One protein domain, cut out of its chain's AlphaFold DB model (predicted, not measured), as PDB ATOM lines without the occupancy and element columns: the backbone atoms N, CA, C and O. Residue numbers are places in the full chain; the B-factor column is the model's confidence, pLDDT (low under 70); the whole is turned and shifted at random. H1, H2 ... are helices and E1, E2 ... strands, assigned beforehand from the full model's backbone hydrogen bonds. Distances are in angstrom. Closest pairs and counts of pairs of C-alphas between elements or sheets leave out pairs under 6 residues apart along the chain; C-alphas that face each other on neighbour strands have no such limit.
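This is residues 158 to 296 of the 427 residues of the protein "Dna-binding protein" of Stemphylium lycopersici (UniProt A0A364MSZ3). What is the main picture? A strongly twisted sheet of three strands, E2, E1 and E3, is the middle layer between helices: H3 and H4 cover one face and H2 the other, while H1 packs on H3, away from the sheet. The small hairpin of E4 and E5, with its loop of residues 252 to 262, makes one far end of the long axis. What is the make-up? The printed part has 139 residues, with four named helices and five named strands in the order H1 E1 E2 H2 E3 H3 E4 E5 H4 along the chain; it is of the mixed class, helices and strands, and its two sheets, E2 - E1 - E3 and E4 - E5, are antiparallel. It is compact, with a radius of gyration of the C-alphas of 15.6 A, and only just elongated, spanning 46 by 30 by 28 A.

Where are the first elements? H1 is residues 158 to 169, 16.3 A long, from C-alpha 158 at (230.940, 216.649, 211.614). E1 is residues 178 to 186, 25.9 A, and E2 is residues 194 to 199, 16.1 A. What follows? H2 is residues 203 to 214, 15.9 A; E3 is residues 218 to 223, 12.9 A; H3 is residues 231 to 241, 15.2 A. E4 is residues 249 to 251 and E5 residues 263 to 265. H4, residues 273 to 289, 23.5 A, ends with C-alpha 289 at (250.958, 201.292, 221.355).

How are the strands paired? E1 and E2, a hairpin, have N 182 and O 197 at 2.9 A, and E1 and E3 have N 183 and O 222 at 2.8 A. In the hairpin E4 and E5, N 249 and O 265 are 2.9 A apart. Which helices are on the three-stranded sheet? H3 is over E2 at a height of 9.2 A, and H4, on the same face, is over E1 at 10.0 A, both along the strands. H2 is on the opposite face, over E1 at 7.9 A; E2, H2 and E3 form a split strand-helix-strand unit, with E1 between its strands and a right-handed crossover. Which helices touch? H1 and H3 touch at Leu 164 and Val 240, their closest C-alphas, 6.3 A apart, with a shallow tilt of 16 degrees, opposite ways. H3 and H4 touch at Ile 238 and Val 280, their closest C-alphas, 6.4 A apart, with a steep tilt of 47 degrees. In H1, H2, H3 and H4 every O i to N i+4 pair is within hydrogen-bond range.

How large is it? The two C-alphas farthest apart, those of Gly 258 and Gln 290, are 48.2 A apart. Is anything missing or uncertain? The printed part has no cut, and the link from E4 to E5 is long, with 11 residues. In this model residues 255 to 260 have pLDDT under 70, and the mean of the printed part is 94.1.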
ATOM      1  N   ARG A 158     231.854 217.454 210.798       91.38
ATOM      2  CA  ARG A 158     230.940 216.649 211.614       91.38
ATOM      3  C   ARG A 158     230.702 215.264 211.018       91.38
ATOM      4  O   ARG A 158     230.840 214.276 211.726       91.38
ATOM      5  N   SER A 159     230.373 215.182 209.727       93.44
ATOM      6  CA  SER A 159     230.131 213.891 209.072       93.44
ATOM      7  C   SER A 159     231.364 212.990 209.154       93.44
ATOM      8  O   SER A 159     231.242 211.802 209.445       93.44
ATOM      9  N   VAL A 160     232.557 213.562 208.967       95.25
ATOM     10  CA  VAL A 160     233.826 212.841 209.125       95.25
ATOM     11  C   VAL A 160     234.036 212.380 210.572       95.25
ATOM     12  O   VAL A 160     234.346 211.213 210.798       95.25
ATOM     13  N   HIS A 161     233.801 213.249 211.563       94.69
ATOM     14  CA  HIS A 161     233.874 212.895 212.984       94.69
ATOM     15  C   HIS A 161     232.927 211.736 213.337       94.69
ATOM     16  O   HIS A 161     233.350 210.762 213.958       94.69
ATOM     17  N   ASP A 162     231.671 211.806 212.896       94.00
ATOM     18  CA  ASP A 162     230.664 210.774 213.153       94.00
ATOM     19  C   ASP A 162     231.069 209.431 212.522       94.00
ATOM     20  O   ASP A 162     230.928 208.377 213.152       94.00
ATOM     21  N   LYS A 163     231.634 209.454 211.304       96.50
ATOM     22  CA  LYS A 163     232.184 208.258 210.647       96.50
ATOM     23  C   LYS A 163     233.378 207.681 211.408       96.50
ATOM     24  O   LYS A 163     233.412 206.467 211.597       96.50
ATOM     25  N   LEU A 164     234.313 208.510 211.880       97.31
ATOM     26  CA  LEU A 164     235.456 208.055 212.684       97.31
ATOM     27  C   LEU A 164     234.992 207.408 213.989       97.31
ATOM     28  O   LEU A 164     235.385 206.284 214.298       97.31
ATOM     29  N   CYS A 165     234.089 208.066 214.719       96.56
ATOM     30  CA  CYS A 165     233.479 207.521 215.929       96.56
ATOM     31  C   CYS A 165     232.789 206.178 215.660       96.56
ATOM     32  O   CYS A 165     232.949 205.232 216.433       96.56
ATOM     33  N   LYS A 166     232.038 206.075 214.558       97.00
ATOM     34  CA  LYS A 166     231.361 204.841 214.150       97.00
ATOM     35  C   LYS A 166     232.354 203.722 213.823       97.00
ATOM     36  O   LYS A 166     232.192 202.620 214.343       97.00
ATOM     37  N   GLU A 167     233.366 203.989 212.999       98.00
ATOM     38  CA  GLU A 167     234.390 203.001 212.629       98.00
ATOM     39  C   GLU A 167     235.193 202.535 213.844       98.00
ATOM     40  O   GLU A 167     235.435 201.338 214.001       98.00
ATOM     41  N   LEU A 168     235.560 203.453 214.741       97.38
ATOM     42  CA  LEU A 168     236.333 203.131 215.933       97.38
ATOM     43  C   LEU A 168     235.530 202.264 216.916       97.38
ATOM     44  O   LEU A 168     236.059 201.270 217.419       97.38
ATOM     45  N   LYS A 169     234.247 202.597 217.140       97.56
ATOM     46  CA  LYS A 169     233.321 201.844 218.010       97.56
ATOM     47  C   LYS A 169     232.884 200.503 217.416       97.56
ATOM     48  O   LYS A 169     232.451 199.630 218.167       97.56
ATOM     49  N   ALA A 170     232.961 200.326 216.097       97.56
ATOM     50  CA  ALA A 170     232.558 199.083 215.458       97.56
ATOM     51  C   ALA A 170     233.413 197.908 215.959       97.56
ATOM     52  O   ALA A 170     234.647 197.972 215.967       97.56
ATOM     53  N   LYS A 171     232.757 196.804 216.324       97.31
ATOM     54  CA  LYS A 171     233.428 195.577 216.766       97.31
ATOM     55  C   LYS A 171     234.426 195.097 215.707       97.31
ATOM     56  O   LYS A 171     234.137 195.152 214.508       97.31
ATOM     57  N   LEU A 172     235.604 194.651 216.134       96.75
ATOM     58  CA  LEU A 172     236.567 194.020 215.239       96.75
ATOM     59  C   LEU A 172     236.003 192.705 214.689       96.75
ATOM     60  O   LEU A 172     235.311 191.954 215.379       96.75
ATOM     61  N   THR A 173     236.302 192.424 213.425       92.94
ATOM     62  CA  THR A 173     236.000 191.126 212.821       92.94
ATOM     63  C   THR A 173     236.880 190.052 213.450       92.94
ATOM     64  O   THR A 173     238.059 190.292 213.687       92.94
ATOM     65  N   SER A 174     236.342 188.847 213.654       84.00
ATOM     66  CA  SER A 174     237.099 187.716 214.219       84.00
ATOM     67  C   SER A 174     238.334 187.338 213.395       84.00
ATOM     68  O   SER A 174     239.300 186.803 213.932       84.00
ATOM     69  N   LYS A 175     238.327 187.635 212.090       89.50
ATOM     70  CA  LYS A 175     239.507 187.511 211.236       89.50
ATOM     71  C   LYS A 175     240.459 188.674 211.520       89.50
ATOM     72  O   LYS A 175     240.277 189.770 210.985       89.50
ATOM     73  N   VAL A 176     241.464 188.415 212.356       85.94
ATOM     74  CA  VAL A 176     242.578 189.342 212.581       85.94
ATOM     75  C   VAL A 176     243.285 189.546 211.243       85.94
ATOM     76  O   VAL A 176     243.712 188.589 210.601       85.94
ATOM     77  N   SER A 177     243.335 190.795 210.785       93.00
ATOM     78  CA  SER A 177     244.100 191.170 209.594       93.00
ATOM     79  C   SER A 177     245.415 191.776 210.046       93.00
ATOM     80  O   SER A 177     245.415 192.835 210.666       93.00
ATOM     81  N   GLU A 178     246.511 191.084 209.779       96.94
ATOM     82  CA  GLU A 178     247.862 191.592 209.998       96.94
ATOM     83  C   GLU A 178     248.436 192.091 208.671       96.94
ATOM     84  O   GLU A 178     248.082 191.591 207.600       96.94
ATOM     85  N   GLY A 179     249.257 193.133 208.726       97.69
ATOM     86  CA  GLY A 179     249.900 193.699 207.546       97.69
ATOM     87  C   GLY A 179     250.574 195.032 207.831       97.69
ATOM     88  O   GLY A 179     250.579 195.490 208.968       97.69
ATOM     89  N   VAL A 180     251.108 195.658 206.792       98.38
ATOM     90  CA  VAL A 180     251.725 196.990 206.845       98.38
ATOM     91  C   VAL A 180     250.866 197.999 206.087       98.38
ATOM     92  O   VAL A 180     250.135 197.624 205.161       98.38
ATOM     93  N   ILE A 181     250.938 199.264 206.491       98.62
ATOM     94  CA  ILE A 181     250.424 200.409 205.737       98.62
ATOM     95  C   ILE A 181     251.561 200.957 204.877       98.62
ATOM     96  O   ILE A 181     252.728 200.919 205.260       98.62
ATOM     97  N   TYR A 182     251.221 201.457 203.699       98.62
ATOM     98  CA  TYR A 182     252.151 202.160 202.832       98.62
ATOM     99  C   TYR A 182     251.499 203.421 202.267       98.62
ATOM    100  O   TYR A 182     250.274 203.498 202.122       98.62
ATOM    101  N   VAL A 183     252.341 204.392 201.924       98.69
ATOM    102  CA  VAL A 183     251.977 205.615 201.212       98.69
ATOM    103  C   VAL A 183     252.768 205.651 199.914       98.69
ATOM    104  O   VAL A 183     253.998 205.582 199.942       98.69
ATOM    105  N   LEU A 184     252.061 205.731 198.786       98.31
ATOM    106  CA  LEU A 184     252.661 205.875 197.459       98.31
ATOM    107  C   LEU A 184     252.308 207.231 196.865       98.31
ATOM    108  O   LEU A 184     251.215 207.744 197.096       98.31
ATOM    109  N   ARG A 185     253.193 207.745 196.026       97.69
ATOM    110  CA  ARG A 185     252.966 208.887 195.141       97.69
ATOM    111  C   ARG A 185     253.088 208.426 193.690       97.69
ATOM    112  O   ARG A 185     253.816 207.478 193.414       97.69
ATOM    113  N   ASP A 186     252.376 209.065 192.768       95.81
ATOM    114  CA  ASP A 186     252.639 208.899 191.334       95.81
ATOM    115  C   ASP A 186     253.673 209.932 190.871       95.81
ATOM    116  O   ASP A 186     253.441 211.135 190.991       95.81
ATOM    117  N   MET A 187     254.810 209.471 190.349       95.12
ATOM    118  CA  MET A 187     255.876 210.353 189.858       95.12
ATOM    119  C   MET A 187     255.522 211.069 188.557       95.12
ATOM    120  O   MET A 187     256.048 212.150 188.296       95.12
ATOM    121  N   ASN A 188     254.644 210.477 187.749       92.12
ATOM    122  CA  ASN A 188     254.269 211.026 186.446       92.12
ATOM    123  C   ASN A 188     252.990 211.870 186.512       92.12
ATOM    124  O   ASN A 188     252.603 212.475 185.513       92.12
ATOM    125  N   GLY A 189     252.312 211.879 187.660       87.81
ATOM    126  CA  GLY A 189     251.054 212.584 187.842       87.81
ATOM    127  C   GLY A 189     251.248 214.096 187.941       87.81
ATOM    128  O   GLY A 189     252.137 214.585 188.637       87.81
ATOM    129  N   GLU A 190     250.360 214.853 187.296       85.50
ATOM    130  CA  GLU A 190     250.247 216.304 187.460       85.50
ATOM    131  C   GLU A 190     249.572 216.625 188.808       85.50
ATOM    132  O   GLU A 190     248.420 217.044 188.878       85.50
ATOM    133  N   GLY A 191     250.262 216.355 189.918       87.81
ATOM    134  CA  GLY A 191     249.777 216.710 191.247       87.81
ATOM    135  C   GLY A 191     250.422 215.934 192.387       87.81
ATOM    136  O   GLY A 191     250.903 214.814 192.235       87.81
ATOM    137  N   ASN A 192     250.388 216.538 193.572       91.38
ATOM    138  CA  ASN A 192     250.838 215.906 194.809       91.38
ATOM    139  C   ASN A 192     249.684 215.090 195.404       91.38
ATOM    140  O   ASN A 192     248.991 215.544 196.317       91.38
ATOM    141  N   TYR A 193     249.445 213.909 194.836       95.94
ATOM    142  CA  TYR A 193     248.443 212.964 195.324       95.94
ATOM    143  C   TYR A 193     249.110 211.759 195.969       95.94
ATOM    144  O   TYR A 193     250.060 211.191 195.428       95.94
ATOM    145  N   TYR A 194     248.560 211.343 197.104       98.06
ATOM    146  CA  TYR A 194     249.097 210.234 197.878       98.06
ATOM    147  C   TYR A 194     248.070 209.123 197.969       98.06
ATOM    148  O   TYR A 194     246.932 209.327 198.397       98.06
ATOM    149  N   LYS A 195     248.483 207.927 197.568       97.69
ATOM    150  CA  LYS A 195     247.734 206.698 197.757       97.69
ATOM    151  C   LYS A 195     248.088 206.109 199.110       97.69
ATOM    152  O   LYS A 195     249.258 205.836 199.362       97.69
ATOM    153  N   ILE A 196     247.091 205.826 199.938       98.62
ATOM    154  CA  ILE A 196     247.304 205.146 201.221       98.62
ATOM    155  C   ILE A 196     246.634 203.787 201.158       98.62
ATOM    156  O   ILE A 196     245.428 203.708 200.937       98.62
ATOM    157  N   GLY A 197     247.398 202.721 201.371       98.19
ATOM    158  CA  GLY A 197     246.862 201.367 201.319       98.19
ATOM    159  C   GLY A 197     247.524 200.432 202.314       98.19
ATOM    160  O   GLY A 197     248.526 200.764 202.945       98.19
ATOM    161  N   LYS A 198     246.968 199.227 202.437       98.12
ATOM    162  CA  LYS A 198     247.552 198.146 203.241       98.12
ATOM    163  C   LYS A 198     247.920 196.916 202.423       98.12
ATOM    164  O   LYS A 198     247.368 196.651 201.352       98.12
ATOM    165  N   THR A 199     248.805 196.095 202.975       98.06
ATOM    166  CA  THR A 199     249.130 194.769 202.439       98.06
ATOM    167  C   THR A 199     249.499 193.797 203.557       98.06
ATOM    168  O   THR A 199     250.138 194.178 204.529       98.06
ATOM    169  N   ALA A 200     249.070 192.538 203.430       97.25
ATOM    170  CA  ALA A 200     249.454 191.447 204.337       97.25
ATOM    171  C   ALA A 200     250.696 190.672 203.851       97.25
ATOM    172  O   ALA A 200     251.241 189.851 204.579       97.25
ATOM    173  N   ARG A 201     251.108 190.906 202.602       96.62
ATOM    174  CA  ARG A 201     252.307 190.339 201.967       96.62
ATOM    175  C   ARG A 201     253.373 191.419 201.813       96.62
ATOM    176  O   ARG A 201     253.108 192.575 202.139       96.62
ATOM    177  N   ASP A 202     254.516 191.048 201.246       97.25
ATOM    178  CA  ASP A 202     255.587 191.990 200.928       97.25
ATOM    179  C   ASP A 202     255.074 193.210 200.140       97.25
ATOM    180  O   ASP A 202     254.283 193.086 199.195       97.25
ATOM    181  N   TYR A 203     255.485 194.402 200.575       97.56
ATOM    182  CA  TYR A 203     254.981 195.650 200.008       97.56
ATOM    183  C   TYR A 203     255.573 195.922 198.629       97.56
ATOM    184  O   TYR A 203     254.872 196.490 197.798       97.56
ATOM    185  N   LYS A 204     256.799 195.463 198.345       98.06
ATOM    186  CA  LYS A 204     257.436 195.667 197.035       98.06
ATOM    187  C   LYS A 204     256.655 194.961 195.935       98.06
ATOM    188  O   LYS A 204     256.269 195.602 194.964       98.06
ATOM    189  N   THR A 205     256.263 193.704 196.163       97.75
ATOM    190  CA  THR A 205     255.348 192.990 195.255       97.75
ATOM    191  C   THR A 205     254.037 193.752 195.048       97.75
ATOM    192  O   THR A 205     253.495 193.780 193.947       97.75
ATOM    193  N   ARG A 206     253.493 194.389 196.096       97.50
ATOM    194  CA  ARG A 206     252.253 195.169 195.965       97.50
ATOM    195  C   ARG A 206     252.451 196.459 195.160       97.50
ATOM    196  O   ARG A 206     251.528 196.863 194.460       97.50
ATOM    197  N   VAL A 207     253.613 197.094 195.274       97.62
ATOM    198  CA  VAL A 207     253.999 198.282 194.499       97.62
ATOM    199  C   VAL A 207     254.127 197.932 193.013       97.62
ATOM    200  O   VAL A 207     253.497 198.596 192.195       97.62
ATOM    201  N   GLU A 208     254.821 196.840 192.680       97.25
ATOM    202  CA  GLU A 208     254.960 196.330 191.301       97.25
ATOM    203  C   GLU A 208     253.601 196.025 190.651       97.25
ATOM    204  O   GLU A 208     253.370 196.311 189.478       97.25
ATOM    205  N   GLU A 209     252.659 195.467 191.412       95.31
ATOM    206  CA  GLU A 209     251.299 195.248 190.922       95.31
ATOM    207  C   GLU A 209     250.547 196.541 190.644       95.31
ATOM    208  O   GLU A 209     249.801 196.603 189.674       95.31
ATOM    209  N   HIS A 210     250.695 197.570 191.483       95.19
ATOM    210  CA  HIS A 210     250.050 198.853 191.202       95.19
ATOM    211  C   HIS A 210     250.615 199.479 189.929       95.19
ATOM    212  O   HIS A 210     249.835 199.957 189.107       95.19
ATOM    213  N   GLU A 211     251.933 199.412 189.735       95.44
ATOM    214  CA  GLU A 211     252.581 199.854 188.498       95.44
ATOM    215  C   GLU A 211     252.040 199.095 187.280       95.44
ATOM    216  O   GLU A 211     251.602 199.701 186.301       95.44
ATOM    217  N   LYS A 212     251.971 197.763 187.367       94.25
ATOM    218  CA  LYS A 212     251.495 196.904 186.278       94.25
ATOM    219  C   LYS A 212     250.004 197.072 185.977       94.25
ATOM    220  O   LYS A 212     249.627 197.217 184.815       94.25
ATOM    221  N   ASP A 213     249.160 197.017 187.004       92.00
ATOM    222  CA  ASP A 213     247.702 196.964 186.860       92.00
ATOM    223  C   ASP A 213     247.108 198.348 186.580       92.00
ATOM    224  O   ASP A 213     246.112 198.469 185.866       92.00
ATOM    225  N   CYS A 214     247.696 199.400 187.159       92.06
ATOM    226  CA  CYS A 214     247.151 200.755 187.088       92.06
ATOM    227  C   CYS A 214     247.950 201.672 186.146       92.06
ATOM    228  O   CYS A 214     247.415 202.685 185.699       92.06
ATOM    229  N   GLY A 215     249.190 201.307 185.792       89.69
ATOM    230  CA  GLY A 215     250.014 201.987 184.787       89.69
ATOM    231  C   GLY A 215     250.530 203.366 185.171       89.69
ATOM    232  O   GLY A 215     250.733 204.184 184.274       89.69
ATOM    233  N   TYR A 216     250.713 203.613 186.465       92.50
ATOM    234  CA  TYR A 216     251.410 204.784 186.997       92.50
ATOM    235  C   TYR A 216     252.755 204.355 187.598       92.50
ATOM    236  O   TYR A 216     252.951 203.163 187.824       92.50
ATOM    237  N   THR A 217     253.677 205.287 187.860       96.00
ATOM    238  CA  THR A 217     255.001 204.955 188.420       96.00
ATOM    239  C   THR A 217     255.009 205.255 189.920       96.00
ATOM    240  O   THR A 217     255.155 206.421 190.302       96.00
ATOM    241  N   PRO A 218     254.804 204.243 190.788       97.12
ATOM    242  CA  PRO A 218     254.707 204.451 192.224       97.12
ATOM    243  C   PRO A 218     256.068 204.783 192.847       97.12
ATOM    244  O   PRO A 218     256.991 203.972 192.829       97.12
ATOM    245  N   GLU A 219     256.159 205.934 193.500       97.75
ATOM    246  CA  GLU A 219     257.208 206.243 194.468       97.75
ATOM    247  C   GLU A 219     256.732 205.846 195.867       97.75
ATOM    248  O   GLU A 219     255.640 206.223 196.297       97.75
ATOM    249  N   VAL A 220     257.541 205.065 196.585       98.31
ATOM    250  CA  VAL A 220     257.257 204.689 197.973       98.31
ATOM    251  C   VAL A 220     257.725 205.811 198.888       98.31
ATOM    252  O   VAL A 220     258.920 206.012 199.071       98.31
ATOM    253  N   VAL A 221     256.765 206.500 199.492       98.44
ATOM    254  CA  VAL A 221     257.001 207.649 200.373       98.44
ATOM    255  C   VAL A 221     257.091 207.208 201.836       98.44
ATOM    256  O   VAL A 221     257.894 207.712 202.616       98.44
ATOM    257  N   TYR A 222     256.276 206.224 202.223       98.62
ATOM    258  CA  TYR A 222     256.271 205.678 203.579       98.62
ATOM    259  C   TYR A 222     255.823 204.218 203.593       98.62
ATOM    260  O   TYR A 222     254.951 203.821 202.818       98.62
ATOM    261  N   VAL A 223     256.375 203.435 204.518       98.56
ATOM    262  CA  VAL A 223     255.922 202.081 204.858       98.56
ATOM    263  C   VAL A 223     256.016 201.924 206.371       98.56
ATOM    264  O   VAL A 223     256.993 202.372 206.963       98.56
ATOM    265  N   SER A 224     255.025 201.286 206.993       98.38
ATOM    266  CA  SER A 224     255.089 200.952 208.417       98.38
ATOM    267  C   SER A 224     256.322 200.100 208.724       98.38
ATOM    268  O   SER A 224     256.553 199.082 208.069       98.38
ATOM    269  N   ASP A 225     257.040 200.437 209.792       97.19
ATOM    270  CA  ASP A 225     258.224 199.679 210.223       97.19
ATOM    271  C   ASP A 225     257.883 198.276 210.756       97.19
ATOM    272  O   ASP A 225     258.731 197.385 210.810       97.19
ATOM    273  N   GLN A 226     256.640 198.074 211.199       97.06
ATOM    274  CA  GLN A 226     256.194 196.855 211.867       97.06
ATOM    275  C   GLN A 226     254.860 196.363 211.315       97.06
ATOM    276  O   GLN A 226     254.021 197.137 210.854       97.06
ATOM    277  N   VAL A 227     254.630 195.057 211.445       97.75
ATOM    278  CA  VAL A 227     253.336 194.443 211.150       97.75
ATOM    279  C   VAL A 227     252.298 194.920 212.169       97.75
ATOM    280  O   VAL A 227     252.472 194.801 213.382       97.75
ATOM    281  N   ILE A 228     251.187 195.451 211.670       97.50
ATOM    282  CA  ILE A 228     250.104 196.022 212.462       97.50
ATOM    283  C   ILE A 228     248.938 195.040 212.539       97.50
ATOM    284  O   ILE A 228     248.407 194.584 211.522       97.50
ATOM    285  N   LYS A 229     248.478 194.768 213.763       96.81
ATOM    286  CA  LYS A 229     247.240 194.024 214.008       96.81
ATOM    287  C   LYS A 229     246.026 194.865 213.642       96.81
ATOM    288  O   LYS A 229     245.947 196.049 213.955       96.81
ATOM    289  N   ASN A 230     245.032 194.221 213.041       96.62
ATOM    290  CA  ASN A 230     243.829 194.873 212.531       96.62
ATOM    291  C   ASN A 230     244.148 195.984 211.514       96.62
ATOM    292  O   ASN A 230     243.469 197.013 211.489       96.62
ATOM    293  N   CYS A 231     245.140 195.764 210.643       97.19
ATOM    294  CA  CYS A 231     245.594 196.735 209.641       97.19
ATOM    295  C   CYS A 231     244.449 197.237 208.741       97.19
ATOM    296  O   CYS A 231     244.435 198.391 208.331       97.19
ATOM    297  N   GLY A 232     243.426 196.410 208.488       97.31
ATOM    298  CA  GLY A 232     242.241 196.844 207.744       97.31
ATOM    299  C   GLY A 232     241.341 197.832 208.481       97.31
ATOM    300  O   GLY A 232     240.654 198.613 207.833       97.31
ATOM    301  N   ARG A 233     241.315 197.816 209.819       97.75
ATOM    302  CA  ARG A 233     240.635 198.860 210.600       97.75
ATOM    303  C   ARG A 233     241.457 200.143 210.585       97.75
ATOM    304  O   ARG A 233     240.873 201.202 210.404       97.75
ATOM    305  N   LEU A 234     242.777 200.027 210.727       98.12
ATOM    306  CA  LEU A 234     243.694 201.160 210.658       98.12
ATOM    307  C   LEU A 234     243.561 201.928 209.330       98.12
ATOM    308  O   LEU A 234     243.304 203.127 209.352       98.12
ATOM    309  N   GLU A 235     243.651 201.233 208.193       98.44
ATOM    310  CA  GLU A 235     243.496 201.826 206.853       98.44
ATOM    311  C   GLU A 235     242.169 202.587 206.718       98.44
ATOM    312  O   GLU A 235     242.157 203.747 206.312       98.44
ATOM    313  N   ARG A 236     241.051 201.977 207.140       98.25
ATOM    314  CA  ARG A 236     239.738 202.639 207.107       98.25
ATOM    315  C   ARG A 236     239.691 203.897 207.967       98.25
ATOM    316  O   ARG A 236     239.090 204.876 207.545       98.25
ATOM    317  N   LEU A 237     240.298 203.887 209.155       98.56
ATOM    318  CA  LEU A 237     240.345 205.071 210.017       98.56
ATOM    319  C   LEU A 237     241.118 206.209 209.340       98.56
ATOM    320  O   LEU A 237     240.602 207.321 209.288       98.56
ATOM    321  N   ILE A 238     242.273 205.917 208.736       98.62
ATOM    322  CA  ILE A 238     243.066 206.899 207.977       98.62
ATOM    323  C   ILE A 238     242.266 207.452 206.789       98.62
ATOM    324  O   ILE A 238     242.169 208.662 206.601       98.62
ATOM    325  N   HIS A 239     241.630 206.573 206.012       98.50
ATOM    326  CA  HIS A 239     240.810 206.953 204.859       98.50
ATOM    327  C   HIS A 239     239.598 207.810 205.226       98.50
ATOM    328  O   HIS A 239     239.165 208.636 204.422       98.50
ATOM    329  N   VAL A 240     239.002 207.576 206.400       98.25
ATOM    330  CA  VAL A 240     237.912 208.410 206.913       98.25
ATOM    331  C   VAL A 240     238.466 209.735 207.442       98.25
ATOM    332  O   VAL A 240     237.850 210.771 207.227       98.25
ATOM    333  N   ASP A 241     239.626 209.741 208.096       98.31
ATOM    334  CA  ASP A 241     240.249 210.967 208.609       98.31
ATOM    335  C   ASP A 241     240.651 211.938 207.486       98.31
ATOM    336  O   ASP A 241     240.573 213.150 207.662       98.31
ATOM    337  N   LEU A 242     241.009 211.412 206.313       98.00
ATOM    338  CA  LEU A 242     241.343 212.190 205.115       98.00
ATOM    339  C   LEU A 242     240.185 212.286 204.108       98.00
ATOM    340  O   LEU A 242     240.386 212.646 202.949       98.00
ATOM    341  N   ASP A 243     238.959 211.949 204.512       97.00
ATOM    342  CA  ASP A 243     237.815 211.814 203.599       97.00
ATOM    343  C   ASP A 243     237.405 213.136 202.920       97.00
ATOM    344  O   ASP A 243     236.757 213.103 201.868       97.00
ATOM    345  N   ASP A 244     237.774 214.275 203.517       96.31
ATOM    346  CA  ASP A 244     237.631 215.637 202.984       96.31
ATOM    347  C   ASP A 244     238.661 215.989 201.902       96.31
ATOM    348  O   ASP A 244     238.404 216.871 201.089       96.31
ATOM    349  N   HIS A 245     239.772 215.254 201.849       96.38
ATOM    350  CA  HIS A 245     240.828 215.379 200.841       96.38
ATOM    351  C   HIS A 245     240.812 214.240 199.812       96.38
ATOM    352  O   HIS A 245     241.710 214.141 198.977       96.38
ATOM    353  N   ARG A 246     239.823 213.343 199.878       96.62
ATOM    354  CA  ARG A 246     239.747 212.173 199.000       96.62
ATOM    355  C   ARG A 246     239.537 212.597 197.547       96.62
ATOM    356  O   ARG A 246     238.576 213.302 197.242       96.62
ATOM    357  N   LEU A 247     240.382 212.081 196.660       94.56
ATOM    358  CA  LEU A 247     240.299 212.270 195.219       94.56
ATOM    359  C   LEU A 247     240.007 210.921 194.549       94.56
ATOM    360  O   LEU A 247     240.915 210.108 194.394       94.56
ATOM    361  N   PRO A 248     238.749 210.639 194.172       93.31
ATOM    362  CA  PRO A 248     238.437 209.437 193.417       93.31
ATOM    363  C   PRO A 248     239.162 209.466 192.069       93.31
ATOM    364  O   PRO A 248     239.013 210.419 191.307       93.31
ATOM    365  N   TRP A 249     239.927 208.421 191.771       92.12
ATOM    366  CA  TRP A 249     240.646 208.282 190.508       92.12
ATOM    367  C   TRP A 249     240.066 207.132 189.693       92.12
ATOM    368  O   TRP A 249     239.970 206.003 190.177       92.12
ATOM    369  N   LEU A 250     239.660 207.415 188.456       91.25
ATOM    370  CA  LEU A 250     239.158 206.405 187.536       91.25
ATOM    371  C   LEU A 250     240.333 205.815 186.750       91.25
ATOM    372  O   LEU A 250     240.975 206.514 185.973       91.25
ATOM    373  N   CYS A 251     240.632 204.538 186.974       90.81
ATOM    374  CA  CYS A 251     241.716 203.856 186.281       90.81
ATOM    375  C   CYS A 251     241.182 203.070 185.077       90.81
ATOM    376  O   CYS A 251     240.472 202.071 185.235       90.81
ATOM    377  N   ASP A 252     241.586 203.493 183.878       86.88
ATOM    378  CA  ASP A 252     241.167 202.901 182.599       86.88
ATOM    379  C   ASP A 252     241.949 201.632 182.219       86.88
ATOM    380  O   ASP A 252     241.593 200.923 181.273       86.88
ATOM    381  N   ARG A 253     243.029 201.326 182.949       83.00
ATOM    382  CA  ARG A 253     243.918 200.192 182.655       83.00
ATOM    383  C   ARG A 253     243.508 198.868 183.279       83.00
ATOM    384  O   ARG A 253     244.099 197.853 182.916       83.00
ATOM    385  N   HIS A 254     242.479 198.831 184.130       75.19
ATOM    386  CA  HIS A 254     241.911 197.567 184.620       75.19
ATOM    387  C   HIS A 254     241.164 196.854 183.483       75.19
ATOM    388  O   HIS A 254     239.942 196.807 183.433       75.19
ATOM    389  N   GLN A 255     241.915 196.299 182.535       61.34
ATOM    390  CA  GLN A 255     241.406 195.432 181.485       61.34
ATOM    391  C   GLN A 255     241.528 193.995 181.968       61.34
ATOM    392  O   GLN A 255     242.614 193.416 182.008       61.34
ATOM    393  N   LYS A 256     240.398 193.380 182.307       59.62
ATOM    394  CA  LYS A 256     240.315 191.922 182.208       59.62
ATOM    395  C   LYS A 256     240.054 191.588 180.745       59.62
ATOM    396  O   LYS A 256     239.336 192.325 180.074       59.62
ATOM    397  N   ALA A 257     240.664 190.517 180.241       54.72
ATOM    398  CA  ALA A 257     240.530 190.098 178.847       54.72
ATOM    399  C   ALA A 257     239.045 190.070 178.424       54.72
ATOM    400  O   ALA A 257     238.297 189.197 178.855       54.72
ATOM    401  N   GLY A 258     238.629 191.054 177.619       65.94
ATOM    402  CA  GLY A 258     237.267 191.180 177.090       65.94
ATOM    403  C   GLY A 258     236.334 192.189 177.776       65.94
ATOM    404  O   GLY A 258     235.262 192.434 177.232       65.94
ATOM    405  N   GLU A 259     236.706 192.822 178.895       64.69
ATOM    406  CA  GLU A 259     235.833 193.778 179.597       64.69
ATOM    407  C   GLU A 259     236.608 195.042 180.008       64.69
ATOM    408  O   GLU A 259     237.498 195.004 180.860       64.69
ATOM    409  N   ARG A 260     236.273 196.183 179.387       61.53
ATOM    410  CA  ARG A 260     236.758 197.510 179.802       61.53
ATOM    411  C   ARG A 260     235.920 197.994 180.982       61.53
ATOM    412  O   ARG A 260     235.010 198.798 180.805       61.53
ATOM    413  N   THR A 261     236.195 197.485 182.176       75.06
ATOM    414  CA  THR A 261     235.629 198.055 183.402       75.06
ATOM    415  C   THR A 261     236.651 198.993 184.022       75.06
ATOM    416  O   THR A 261     237.639 198.564 184.612       75.06
ATOM    417  N   SER A 262     236.415 200.296 183.877       83.62
ATOM    418  CA  SER A 262     237.187 201.293 184.604       83.62
ATOM    419  C   SER A 262     237.008 201.069 186.107       83.62
ATOM    420  O   SER A 262     235.894 200.886 186.612       83.62
ATOM    421  N   LYS A 263     238.122 201.014 186.839       89.88
ATOM    422  CA  LYS A 263     238.101 200.790 188.286       89.88
ATOM    423  C   LYS A 263     238.227 202.126 188.998       89.88
ATOM    424  O   LYS A 263     239.201 202.845 188.799       89.88
ATOM    425  N   LEU A 264     237.263 202.435 189.859       93.06
ATOM    426  CA  LEU A 264     237.339 203.607 190.725       93.06
ATOM    427  C   LEU A 264     238.242 203.307 191.928       93.06
ATOM    428  O   LEU A 264     237.952 202.411 192.721       93.06
ATOM    429  N   HIS A 265     239.324 204.065 192.065       94.50
ATOM    430  CA  HIS A 265     240.192 204.069 193.233       94.50
ATOM    431  C   HIS A 265     239.772 205.198 194.170       94.50
ATOM    432  O   HIS A 265     239.880 206.372 193.831       94.50
ATOM    433  N   ASP A 266     239.314 204.847 195.365       96.31
ATOM    434  CA  ASP A 266     238.867 205.783 196.401       96.31
ATOM    435  C   ASP A 266     239.909 205.980 197.519       96.31
ATOM    436  O   ASP A 266     239.603 206.545 198.569       96.31
ATOM    437  N   GLU A 267     241.130 205.512 197.264       97.06
ATOM    438  CA  GLU A 267     242.274 205.414 198.179       97.06
ATOM    439  C   GLU A 267     243.367 206.470 197.907       97.06
ATOM    440  O   GLU A 267     244.476 206.355 198.431       97.06
ATOM    441  N   TRP A 268     243.064 207.481 197.084       97.50
ATOM    442  CA  TRP A 268     243.947 208.607 196.755       97.50
ATOM    443  C   TRP A 268     243.492 209.898 197.440       97.50
ATOM    444  O   TRP A 268     242.292 210.169 197.551       97.50
ATOM    445  N   PHE A 269     244.454 210.708 197.883       97.62
ATOM    446  CA  PHE A 269     244.207 211.911 198.676       97.62
ATOM    447  C   PHE A 269     245.036 213.100 198.176       97.62
ATOM    448  O   PHE A 269     246.239 212.975 197.945       97.62
ATOM    449  N   ALA A 270     244.392 214.262 198.044       96.75
ATOM    450  CA  ALA A 270     245.009 215.545 197.716       96.75
ATOM    451  C   ALA A 270     245.463 216.260 199.002       96.75
ATOM    452  O   ALA A 270     244.776 217.137 199.534       96.75
ATOM    453  N   VAL A 271     246.610 215.825 199.522       97.00
ATOM    454  CA  VAL A 271     247.252 216.310 200.755       97.00
ATOM    455  C   VAL A 271     248.747 216.508 200.516       97.00
ATOM    456  O   VAL A 271     249.257 216.088 199.483       97.00
ATOM    457  N   THR A 272     249.468 217.137 201.446       97.44
ATOM    458  CA  THR A 272     250.940 217.145 201.394       97.44
ATOM    459  C   THR A 272     251.508 215.802 201.854       97.44
ATOM    460  O   THR A 272     250.820 215.031 202.535       97.44
ATOM    461  N   GLU A 273     252.770 215.535 201.511       97.62
ATOM    462  CA  GLU A 273     253.497 214.345 201.965       97.62
ATOM    463  C   GLU A 273     253.468 214.231 203.491       97.62
ATOM    464  O   GLU A 273     253.088 213.200 204.052       97.62
ATOM    465  N   GLU A 274     253.786 215.332 204.170       97.94
ATOM    466  CA  GLU A 274     253.877 215.398 205.623       97.94
ATOM    467  C   GLU A 274     252.531 215.069 206.263       97.94
ATOM    468  O   GLU A 274     252.478 214.282 207.205       97.94
ATOM    469  N   MET A 275     251.428 215.603 205.725       97.94
ATOM    470  CA  MET A 275     250.088 215.330 206.243       97.94
ATOM    471  C   MET A 275     249.681 213.865 206.050       97.94
ATOM    472  O   MET A 275     249.055 213.288 206.949       97.94
ATOM    473  N   ALA A 276     250.027 213.252 204.912       98.31
ATOM    474  CA  ALA A 276     249.761 211.838 204.667       98.31
ATOM    475  C   ALA A 276     250.521 210.963 205.677       98.31
ATOM    476  O   ALA A 276     249.912 210.144 206.370       98.31
ATOM    477  N   ILE A 277     251.832 211.188 205.816       98.50
ATOM    478  CA  ILE A 277     252.698 210.436 206.731       98.50
ATOM    479  C   ILE A 277     252.278 210.647 208.189       98.50
ATOM    480  O   ILE A 277     252.167 209.679 208.942       98.50
ATOM    481  N   GLU A 278     252.032 211.890 208.610       98.31
ATOM    482  CA  GLU A 278     251.669 212.207 209.994       98.31
ATOM    483  C   GLU A 278     250.342 211.547 210.379       98.31
ATOM    484  O   GLU A 278     250.235 210.945 211.448       98.31
ATOM    485  N   THR A 279     249.347 211.593 209.487       98.56
ATOM    486  CA  THR A 279     248.064 210.918 209.707       98.56
ATOM    487  C   THR A 279     248.256 209.411 209.874       98.56
ATOM    488  O   THR A 279     247.737 208.838 210.834       98.56
ATOM    489  N   VAL A 280     249.033 208.768 208.995       98.56
ATOM    490  CA  VAL A 280     249.324 207.329 209.094       98.56
ATOM    491  C   VAL A 280     250.013 207.005 210.421       98.56
ATOM    492  O   VAL A 280     249.493 206.195 211.189       98.56
ATOM    493  N   LYS A 281     251.116 207.692 210.749       98.31
ATOM    494  CA  LYS A 281     251.882 207.472 211.987       98.31
ATOM    495  C   LYS A 281     251.041 207.676 213.245       98.31
ATOM    496  O   LYS A 281     251.164 206.912 214.202       98.31
ATOM    497  N   ARG A 282     250.164 208.683 213.256       98.31
ATOM    498  CA  ARG A 282     249.261 208.963 214.383       98.31
ATOM    499  C   ARG A 282     248.337 207.779 214.657       98.31
ATOM    500  O   ARG A 282     248.226 207.331 215.798       98.31
ATOM    501  N   TRP A 283     247.699 207.251 213.615       98.56
ATOM    502  CA  TRP A 283     246.796 206.113 213.758       98.56
ATOM    503  C   TRP A 283     247.537 204.793 214.020       98.56
ATOM    504  O   TRP A 283     247.035 203.964 214.780       98.56
ATOM    505  N   GLU A 284     248.733 204.597 213.461       98.19
ATOM    506  CA  GLU A 284     249.607 203.456 213.774       98.19
ATOM    507  C   GLU A 284     249.996 203.432 215.249       98.19
ATOM    508  O   GLU A 284     249.767 202.431 215.930       98.19
ATOM    509  N   CYS A 285     250.495 204.561 215.758       97.88
ATOM    510  CA  CYS A 285     250.844 204.743 217.162       97.88
ATOM    511  C   CYS A 285     249.655 204.402 218.068       97.88
ATOM    512  O   CYS A 285     249.788 203.624 219.014       97.88
ATOM    513  N   PHE A 286     248.471 204.924 217.749       98.00
ATOM    514  CA  PHE A 286     247.251 204.602 218.479       98.00
ATOM    515  C   PHE A 286     246.927 203.099 218.449       98.00
ATOM    516  O   PHE A 286     246.712 202.488 219.494       98.00
ATOM    517  N   MET A 287     246.928 202.466 217.274       97.62
ATOM    518  CA  MET A 287     246.552 201.054 217.145       97.62
ATOM    519  C   MET A 287     247.561 200.098 217.793       97.62
ATOM    520  O   MET A 287     247.149 199.119 218.415       97.62
ATOM    521  N   GLN A 288     248.861 200.362 217.655       96.62
ATOM    522  CA  GLN A 288     249.924 199.484 218.146       96.62
ATOM    523  C   GLN A 288     250.245 199.724 219.619       96.62
ATOM    524  O   GLN A 288     250.286 198.772 220.395       96.62
ATOM    525  N   GLN A 289     250.472 200.980 220.012       96.75
ATOM    526  CA  GLN A 289     250.958 201.292 221.355       96.75
ATOM    527  C   GLN A 289     249.823 201.330 222.374       96.75
ATOM    528  O   GLN A 289     250.004 200.902 223.510       96.75
ATOM    529  N   GLN A 290     248.645 201.820 221.976       97.31
ATOM    530  CA  GLN A 290     247.528 201.980 222.909       97.31
ATOM    531  C   GLN A 290     246.589 200.775 222.970       97.31
ATOM    532  O   GLN A 290     245.754 200.715 223.872       97.31
ATOM    533  N   ASN A 291     246.700 199.846 222.010       96.81
ATOM    534  CA  ASN A 291     245.888 198.634 221.881       96.81
ATOM    535  C   ASN A 291     244.415 198.848 222.303       96.81
ATOM    536  O   ASN A 291     243.962 198.331 223.330       96.81
ATOM    537  N   PRO A 292     243.649 199.652 221.546       97.81
ATOM    538  CA  PRO A 292     242.403 200.226 222.044       97.81
ATOM    539  C   PRO A 292     241.244 199.229 222.176       97.81
ATOM    540  O   PRO A 292     240.181 199.565 222.706       97.81
ATOM    541  N   TYR A 293     241.434 198.000 221.703       97.75
ATOM    542  CA  TYR A 293     240.422 196.956 221.670       97.75
ATOM    543  C   TYR A 293     240.680 195.896 222.742       97.75
ATOM    544  O   TYR A 293     241.810 195.469 222.966       97.75
ATOM    545  N   ALA A 294     239.609 195.449 223.392       96.81
ATOM    546  CA  ALA A 294     239.642 194.319 224.306       96.81
ATOM    547  C   ALA A 294     239.690 192.982 223.541       96.81
ATOM    548  O   ALA A 294     239.541 192.921 222.318       96.81
ATOM    549  N   TRP A 295     239.871 191.885 224.280       95.31
ATOM    550  CA  TRP A 295     239.953 190.523 223.737       95.31
ATOM    551  C   TRP A 295     238.701 190.086 222.958       95.31
ATOM    552  O   TRP A 295     238.783 189.230 222.081       95.31
ATOM    553  N   ASP A 296     237.542 190.678 223.249       95.69
ATOM    554  CA  ASP A 296     236.277 190.409 222.563       95.69
ATOM    555  C   ASP A 296     236.118 191.209 221.254       95.69
ATOM    556  O   ASP A 296     235.095 191.093 220.573       95.69
TER     557      ASP A 296